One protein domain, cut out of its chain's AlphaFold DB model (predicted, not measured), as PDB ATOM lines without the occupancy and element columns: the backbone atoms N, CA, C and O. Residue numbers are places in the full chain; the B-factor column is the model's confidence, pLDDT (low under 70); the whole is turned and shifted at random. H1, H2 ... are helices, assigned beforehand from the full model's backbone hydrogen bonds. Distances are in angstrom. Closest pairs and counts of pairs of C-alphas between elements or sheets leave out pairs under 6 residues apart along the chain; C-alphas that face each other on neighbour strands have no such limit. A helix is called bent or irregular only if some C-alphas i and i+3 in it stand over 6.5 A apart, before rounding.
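AT A GLANCE: This is residues 322 to 376 of the 467 residues of the protein "PARP-1 binding protein" of Portunus trituberculatus (UniProt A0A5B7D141). A long helix, H1, has the short helix H2 folded back on its second half, and a third helix, H3, leads away from H2 on the side turned from H1. Residues 368 to 374, of which 368 to 372 belong to H3, stick out from the rest, and H2 sits between the two longer helices in a flat outline of 37 by 26 by 13 A. The printed part has 55 residues with three named helices, in the order H1, H2, H3, and no named strand, and its class is all helix. The whole is only just loose, close to compact, with a radius of gyration of the C-alphas of 12.2 A.

IN THESE COORDINATES: H1 is the longest helix, residues 322 to 339, and begins with C-alpha 322 at (34.890, 40.960, 113.096). From its first to its last C-alpha it measures 26.0 A. H2 follows with residues 344 to 350, and C-alpha 350 is at (18.599, 40.469, 115.311). H3, residues 360 to 372, measures 18.2 A from first to last C-alpha and ends with C-alpha 372 at (4.279, 50.312, 130.817). None of the three helices is bent or irregular.

HOW THE PARTS SIT: H1 touches H2 with its residues 329 to 337 alone. Their closest C-alphas are those of Ala 333 and Ala 346, 4.3 A apart. Their lines stand at a steep tilt of 48 degrees, and they run opposite ways. H2 and H3 only just touch, with 3 pairs of C-alphas within 8 A. The closest C-alphas of these two are those of Thr 348 and Phe 363, 6.2 A apart, and H3 takes part with residues 360 to 363 alone. H2 and H3 are about perpendicular, at 73 degrees. H1 and H3 are apart. In H1, H2 and H3 every pair of O of residue i and N of residue i+4 is within hydrogen-bond range.

THE WHOLE: The two C-alphas farthest apart are those of Glu 322 and Glu 374, 37.9 A, while the first and last printed C-alphas, those of Glu 322 and Pro 376, are 34.1 A apart. The printed part has no cut. The link from H1 to H2, 4 residues, is tight, the link from H2 to H3, 9 residues, is short, and no link is long. Residues 368 to 374 stand free. The mean pLDDT of the printed part is 85.1, and no printed residue is under 70.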
ATOM      1  N   GLU A 322      35.928  40.576 112.125       83.62
ATOM      2  CA  GLU A 322      34.890  40.960 113.096       83.62
ATOM      3  C   GLU A 322      33.502  41.085 112.434       83.62
ATOM      4  O   GLU A 322      32.483  40.717 113.018       83.62
ATOM      5  N   SER A 323      33.472  41.529 111.173       79.62
ATOM      6  CA  SER A 323      32.261  41.591 110.352       79.62
ATOM      7  C   SER A 323      31.700  40.211 110.009       79.62
ATOM      8  O   SER A 323      30.488  40.028 110.072       79.62
ATOM      9  N   GLU A 324      32.551  39.237 109.682       80.38
ATOM     10  CA  GLU A 324      32.123  37.860 109.407       80.38
ATOM     11  C   GLU A 324      31.549  37.205 110.666       80.38
ATOM     12  O   GLU A 324      30.447  36.664 110.626       80.38
ATOM     13  N   ALA A 325      32.228  37.352 111.807       82.06
ATOM     14  CA  ALA A 325      31.741  36.835 113.082       82.06
ATOM     15  C   ALA A 325      30.400  37.472 113.493       82.06
ATOM     16  O   ALA A 325      29.524  36.796 114.037       82.06
ATOM     17  N   TYR A 326      30.211  38.770 113.230       84.81
ATOM     18  CA  TYR A 326      28.931  39.442 113.451       84.81
ATOM     19  C   TYR A 326      27.832  38.894 112.530       84.81
ATOM     20  O   TYR A 326      26.748  38.566 113.014       84.81
ATOM     21  N   MET A 327      28.112  38.748 111.231       81.69
ATOM     22  CA  MET A 327      27.158  38.191 110.266       81.69
ATOM     23  C   MET A 327      26.767  36.758 110.625       81.69
ATOM     24  O   MET A 327      25.585  36.425 110.593       81.69
ATOM     25  N   GLU A 328      27.725  35.932 111.042       83.75
ATOM     26  CA  GLU A 328      27.467  34.572 111.513       83.75
ATOM     27  C   GLU A 328      26.524  34.573 112.724       83.75
ATOM     28  O   GLU A 328      25.503  33.883 112.720       83.75
ATOM     29  N   ARG A 329      26.782  35.413 113.736       86.06
ATOM     30  CA  ARG A 329      25.877  35.554 114.892       86.06
ATOM     31  C   ARG A 329      24.488  36.033 114.474       86.06
ATOM     32  O   ARG A 329      23.496  35.521 114.994       86.06
ATOM     33  N   LEU A 330      24.407  36.990 113.550       86.31
ATOM     34  CA  LEU A 330      23.146  37.541 113.056       86.31
ATOM     35  C   LEU A 330      22.316  36.478 112.326       86.31
ATOM     36  O   LEU A 330      21.114  36.362 112.570       86.31
ATOM     37  N   ILE A 331      22.960  35.674 111.483       82.38
ATOM     38  CA  ILE A 331      22.357  34.529 110.794       82.38
ATOM     39  C   ILE A 331      21.837  33.512 111.814       82.38
ATOM     40  O   ILE A 331      20.681  33.098 111.741       82.38
ATOM     41  N   LEU A 332      22.655  33.147 112.806       83.56
ATOM     42  CA  LEU A 332      22.257  32.216 113.864       83.56
ATOM     43  C   LEU A 332      21.072  32.741 114.679       83.56
ATOM     44  O   LEU A 332      20.195  31.967 115.058       83.56
ATOM     45  N   ALA A 333      21.019  34.046 114.941       86.00
ATOM     46  CA  ALA A 333      19.885  34.673 115.600       86.00
ATOM     47  C   ALA A 333      18.607  34.571 114.754       86.00
ATOM     48  O   ALA A 333      17.570  34.166 115.274       86.00
ATOM     49  N   HIS A 334      18.677  34.839 113.449       84.81
ATOM     50  CA  HIS A 334      17.523  34.684 112.559       84.81
ATOM     51  C   HIS A 334      17.041  33.233 112.495       84.81
ATOM     52  O   HIS A 334      15.849  32.979 112.646       84.81
ATOM     53  N   LEU A 335      17.960  32.271 112.376       80.62
ATOM     54  CA  LEU A 335      17.626  30.846 112.427       80.62
ATOM     55  C   LEU A 335      16.930  30.466 113.739       80.62
ATOM     56  O   LEU A 335      15.915  29.774 113.726       80.62
ATOM     57  N   ARG A 336      17.426  30.956 114.881       82.88
ATOM     58  CA  ARG A 336      16.793  30.718 116.189       82.88
ATOM     59  C   ARG A 336      15.402  31.332 116.282       82.88
ATOM     60  O   ARG A 336      14.530  30.692 116.858       82.88
ATOM     61  N   LEU A 337      15.187  32.511 115.700       82.06
ATOM     62  CA  LEU A 337      13.872  33.156 115.653       82.06
ATOM     63  C   LEU A 337      12.878  32.417 114.758       82.06
ATOM     64  O   LEU A 337      11.701  32.374 115.100       82.06
ATOM     65  N   LEU A 338      13.337  31.808 113.662       77.44
ATOM     66  CA  LEU A 338      12.482  30.980 112.805       77.44
ATOM     67  C   LEU A 338      11.956  29.751 113.545       77.44
ATOM     68  O   LEU A 338      10.801  29.376 113.387       77.44
ATOM     69  N   ILE A 339      12.795  29.147 114.385       75.56
ATOM     70  CA  ILE A 339      12.426  27.965 115.174       75.56
ATOM     71  C   ILE A 339      11.629  28.362 116.419       75.56
ATOM     72  O   ILE A 339      10.703  27.671 116.832       75.56
ATOM     73  N   ASN A 340      12.021  29.461 117.061       78.12
ATOM     74  CA  ASN A 340      11.418  29.967 118.279       78.12
ATOM     75  C   ASN A 340      11.327  31.493 118.214       78.12
ATOM     76  O   ASN A 340      12.231  32.216 118.640       78.12
ATOM     77  N   THR A 341      10.171  31.976 117.770       76.19
ATOM     78  CA  THR A 341       9.859  33.408 117.651       76.19
ATOM     79  C   THR A 341       9.904  34.160 118.987       76.19
ATOM     80  O   THR A 341       9.870  35.389 119.008       76.19
ATOM     81  N   ARG A 342      10.003  33.444 120.118       80.31
ATOM     82  CA  ARG A 342      10.094  33.995 121.479       80.31
ATOM     83  C   ARG A 342      11.509  33.932 122.073       80.31
ATOM     84  O   ARG A 342      11.656  34.201 123.264       80.31
ATOM     85  N   ASP A 343      12.543  33.570 121.303       83.38
ATOM     86  CA  ASP A 343      13.940  33.622 121.770       83.38
ATOM     87  C   ASP A 343      14.396  35.089 121.907       83.38
ATOM     88  O   ASP A 343      14.800  35.737 120.942       83.38
ATOM     89  N   GLU A 344      14.310  35.629 123.127       83.69
ATOM     90  CA  GLU A 344      14.612  37.038 123.429       83.69
ATOM     91  C   GLU A 344      16.070  37.409 123.130       83.69
ATOM     92  O   GLU A 344      16.343  38.537 122.719       83.69
ATOM     93  N   LEU A 345      17.010  36.469 123.285       84.31
ATOM     94  CA  LEU A 345      18.417  36.704 122.952       84.31
ATOM     95  C   LEU A 345      18.601  36.804 121.442       84.31
ATOM     96  O   LEU A 345      19.282  37.712 120.967       84.31
ATOM     97  N   ALA A 346      17.968  35.901 120.694       87.19
ATOM     98  CA  ALA A 346      17.990  35.944 119.242       87.19
ATOM     99  C   ALA A 346      17.315  37.221 118.709       87.19
ATOM    100  O   ALA A 346      17.861  37.874 117.825       87.19
ATOM    101  N   LEU A 347      16.199  37.649 119.310       86.25
ATOM    102  CA  LEU A 347      15.515  38.891 118.940       86.25
ATOM    103  C   LEU A 347      16.378  40.121 119.226       86.25
ATOM    104  O   LEU A 347      16.520  41.000 118.381       86.25
ATOM    105  N   THR A 348      17.018  40.151 120.394       88.56
ATOM    106  CA  THR A 348      17.954  41.214 120.773       88.56
ATOM    107  C   THR A 348      19.096  41.328 119.766       88.56
ATOM    108  O   THR A 348      19.452  42.428 119.341       88.56
ATOM    109  N   LEU A 349      19.666  40.190 119.367       87.75
ATOM    110  CA  LEU A 349      20.802  40.138 118.456       87.75
ATOM    111  C   LEU A 349      20.389  40.481 117.016       87.75
ATOM    112  O   LEU A 349      21.114  41.203 116.341       87.75
ATOM    113  N   ALA A 350      19.190  40.074 116.591       88.25
ATOM    114  CA  ALA A 350      18.599  40.469 115.311       88.25
ATOM    115  C   ALA A 350      18.293  41.976 115.231       88.25
ATOM    116  O   ALA A 350      18.430  42.577 114.170       88.25
ATOM    117  N   CYS A 351      17.918  42.607 116.348       84.62
ATOM    118  CA  CYS A 351      17.703  44.056 116.427       84.62
ATOM    119  C   CYS A 351      18.989  44.866 116.674       84.62
ATOM    120  O   CYS A 351      18.948  46.099 116.666       84.62
ATOM    121  N   SER A 352      20.121  44.209 116.934       85.25
ATOM    122  CA  SER A 352      21.384  44.877 117.248       85.25
ATOM    123  C   SER A 352      22.097  45.326 115.978       85.25
ATOM    124  O   SER A 352      22.307  44.529 115.071       85.25
ATOM    125  N   MET A 353      22.536  46.586 115.931       80.50
ATOM    126  CA  MET A 353      23.401  47.071 114.851       80.50
ATOM    127  C   MET A 353      24.873  46.784 115.179       80.50
ATOM    128  O   MET A 353      25.246  46.838 116.356       80.50
ATOM    129  N   PRO A 354      25.740  46.546 114.179       77.44
ATOM    130  CA  PRO A 354      27.166  46.363 114.430       77.44
ATOM    131  C   PRO A 354      27.740  47.601 115.145       77.44
ATOM    132  O   PRO A 354      27.467  48.744 114.771       77.44
ATOM    133  N   GLY A 355      28.477  47.376 116.238       80.19
ATOM    134  CA  GLY A 355      29.008  48.435 117.111       80.19
ATOM    135  C   GLY A 355      27.986  49.095 118.053       80.19
ATOM    136  O   GLY A 355      28.347  49.984 118.825       80.19
ATOM    137  N   ARG A 356      26.712  48.682 118.012       81.69
ATOM    138  CA  ARG A 356      25.642  49.097 118.934       81.69
ATOM    139  C   ARG A 356      24.783  47.895 119.302       81.69
ATOM    140  O   ARG A 356      23.607  47.813 118.947       81.69
ATOM    141  N   GLU A 357      25.402  46.967 120.016       82.44
ATOM    142  CA  GLU A 357      24.705  45.809 120.555       82.44
ATOM    143  C   GLU A 357      23.690  46.267 121.602       82.44
ATOM    144  O   GLU A 357      24.017  46.986 122.554       82.44
ATOM    145  N   ILE A 358      22.435  45.868 121.416       87.00
ATOM    146  CA  ILE A 358      21.439  45.986 122.469       87.00
ATOM    147  C   ILE A 358      21.813  44.905 123.476       87.00
ATOM    148  O   ILE A 358      21.807  43.718 123.169       87.00
ATOM    149  N   THR A 359      22.202  45.299 124.684       87.88
ATOM    150  CA  THR A 359      22.452  44.311 125.735       87.88
ATOM    151  C   THR A 359      21.132  43.639 126.115       87.88
ATOM    152  O   THR A 359      20.065  44.241 125.993       87.88
ATOM    153  N   HIS A 360      21.182  42.419 126.651       82.19
ATOM    154  CA  HIS A 360      19.986  41.760 127.194       82.19
ATOM    155  C   HIS A 360      19.239  42.656 128.206       82.19
ATOM    156  O   HIS A 360      18.009  42.681 128.249       82.19
ATOM    157  N   GLN A 361      19.983  43.453 128.984       86.88
ATOM    158  CA  GLN A 361      19.396  44.455 129.871       86.88
ATOM    159  C   GLN A 361      18.665  45.553 129.087       86.88
ATOM    160  O   GLN A 361      17.523  45.855 129.411       86.88
ATOM    161  N   GLY A 362      19.265  46.091 128.022       88.81
ATOM    162  CA  GLY A 362      18.609  47.069 127.153       88.81
ATOM    163  C   GLY A 362      17.325  46.532 126.516       88.81
ATOM    164  O   GLY A 362      16.322  47.241 126.465       88.81
ATOM    165  N   PHE A 363      17.309  45.262 126.103       87.06
ATOM    166  CA  PHE A 363      16.091  44.610 125.617       87.06
ATOM    167  C   PHE A 363      15.032  44.465 126.722       87.06
ATOM    168  O   PHE A 363      13.853  44.750 126.503       87.06
ATOM    169  N   THR A 364      15.448  44.099 127.938       87.19
ATOM    170  CA  THR A 364      14.563  44.028 129.112       87.19
ATOM    171  C   THR A 364      13.946  45.390 129.436       87.19
ATOM    172  O   THR A 364      12.750  45.472 129.718       87.19
ATOM    173  N   ASP A 365      14.729  46.463 129.345       92.38
ATOM    174  CA  ASP A 365      14.258  47.826 129.585       92.38
ATOM    175  C   ASP A 365      13.237  48.250 128.513       92.38
ATOM    176  O   ASP A 365      12.181  48.791 128.845       92.38
ATOM    177  N   ILE A 366      13.491  47.932 127.234       89.38
ATOM    178  CA  ILE A 366      12.536  48.153 126.131       89.38
ATOM    179  C   ILE A 366      11.232  47.392 126.388       89.38
ATOM    180  O   ILE A 366      10.147  47.958 126.239       89.38
ATOM    181  N   ARG A 367      11.319  46.135 126.829       88.81
ATOM    182  CA  ARG A 367      10.159  45.305 127.171       88.81
ATOM    183  C   ARG A 367       9.327  45.899 128.300       88.81
ATOM    184  O   ARG A 367       8.103  45.969 128.182       88.81
ATOM    185  N   GLN A 368       9.972  46.310 129.387       92.94
ATOM    186  CA  GLN A 368       9.294  46.936 130.523       92.94
ATOM    187  C   GLN A 368       8.632  48.253 130.110       92.94
ATOM    188  O   GLN A 368       7.496  48.521 130.497       92.94
ATOM    189  N   GLU A 369       9.306  49.050 129.284       94.19
ATOM    190  CA  GLU A 369       8.789  50.318 128.780       94.19
ATOM    191  C   GLU A 369       7.602  50.126 127.822       94.19
ATOM    192  O   GLU A 369       6.614  50.856 127.916       94.19
ATOM    193  N   ALA A 370       7.657  49.121 126.942       91.38
ATOM    194  CA  ALA A 370       6.541  48.738 126.080       91.38
ATOM    195  C   ALA A 370       5.340  48.275 126.914       91.38
ATOM    196  O   ALA A 370       4.225  48.747 126.701       91.38
ATOM    197  N   GLN A 371       5.571  47.436 127.930       90.94
ATOM    198  CA  GLN A 371       4.527  46.987 128.851       90.94
ATOM    199  C   GLN A 371       3.908  48.153 129.633       90.94
ATOM    200  O   GLN A 371       2.689  48.220 129.765       90.94
ATOM    201  N   ARG A 372       4.727  49.099 130.111       95.12
ATOM    202  CA  ARG A 372       4.279  50.312 130.817       95.12
ATOM    203  C   ARG A 372       3.392  51.204 129.947       95.12
ATOM    204  O   ARG A 372       2.546  51.914 130.477       95.12
ATOM    205  N   LYS A 373       3.598  51.177 128.629       96.31
ATOM    206  CA  LYS A 373       2.824  51.926 127.628       96.31
ATOM    207  C   LYS A 373       1.686  51.123 127.001       96.31
ATOM    208  O   LYS A 373       1.068  51.617 126.066       96.31
ATOM    209  N   GLU A 374       1.451  49.898 127.470       91.00
ATOM    210  CA  GLU A 374       0.476  48.970 126.885       91.00
ATOM    211  C   GLU A 374       0.717  48.706 125.385       91.00
ATOM    212  O   GLU A 374      -0.197  48.376 124.634       91.00
ATOM    213  N   MET A 375       1.971  48.819 124.936       89.75
ATOM    214  CA  MET A 375       2.353  48.520 123.561       89.75
ATOM    215  C   MET A 375       2.595  47.011 123.409       89.75
ATOM    216  O   MET A 375       3.406  46.444 124.154       89.75
ATOM    217  N   PRO A 376       1.935  46.336 122.451       79.88
ATOM    218  CA  PRO A 376       2.217  44.939 122.168       79.88
ATOM    219  C   PRO A 376       3.618  44.832 121.561       79.88
ATOM    220  O   PRO A 376       3.863  45.269 120.442       79.88
TER     221      PRO A 376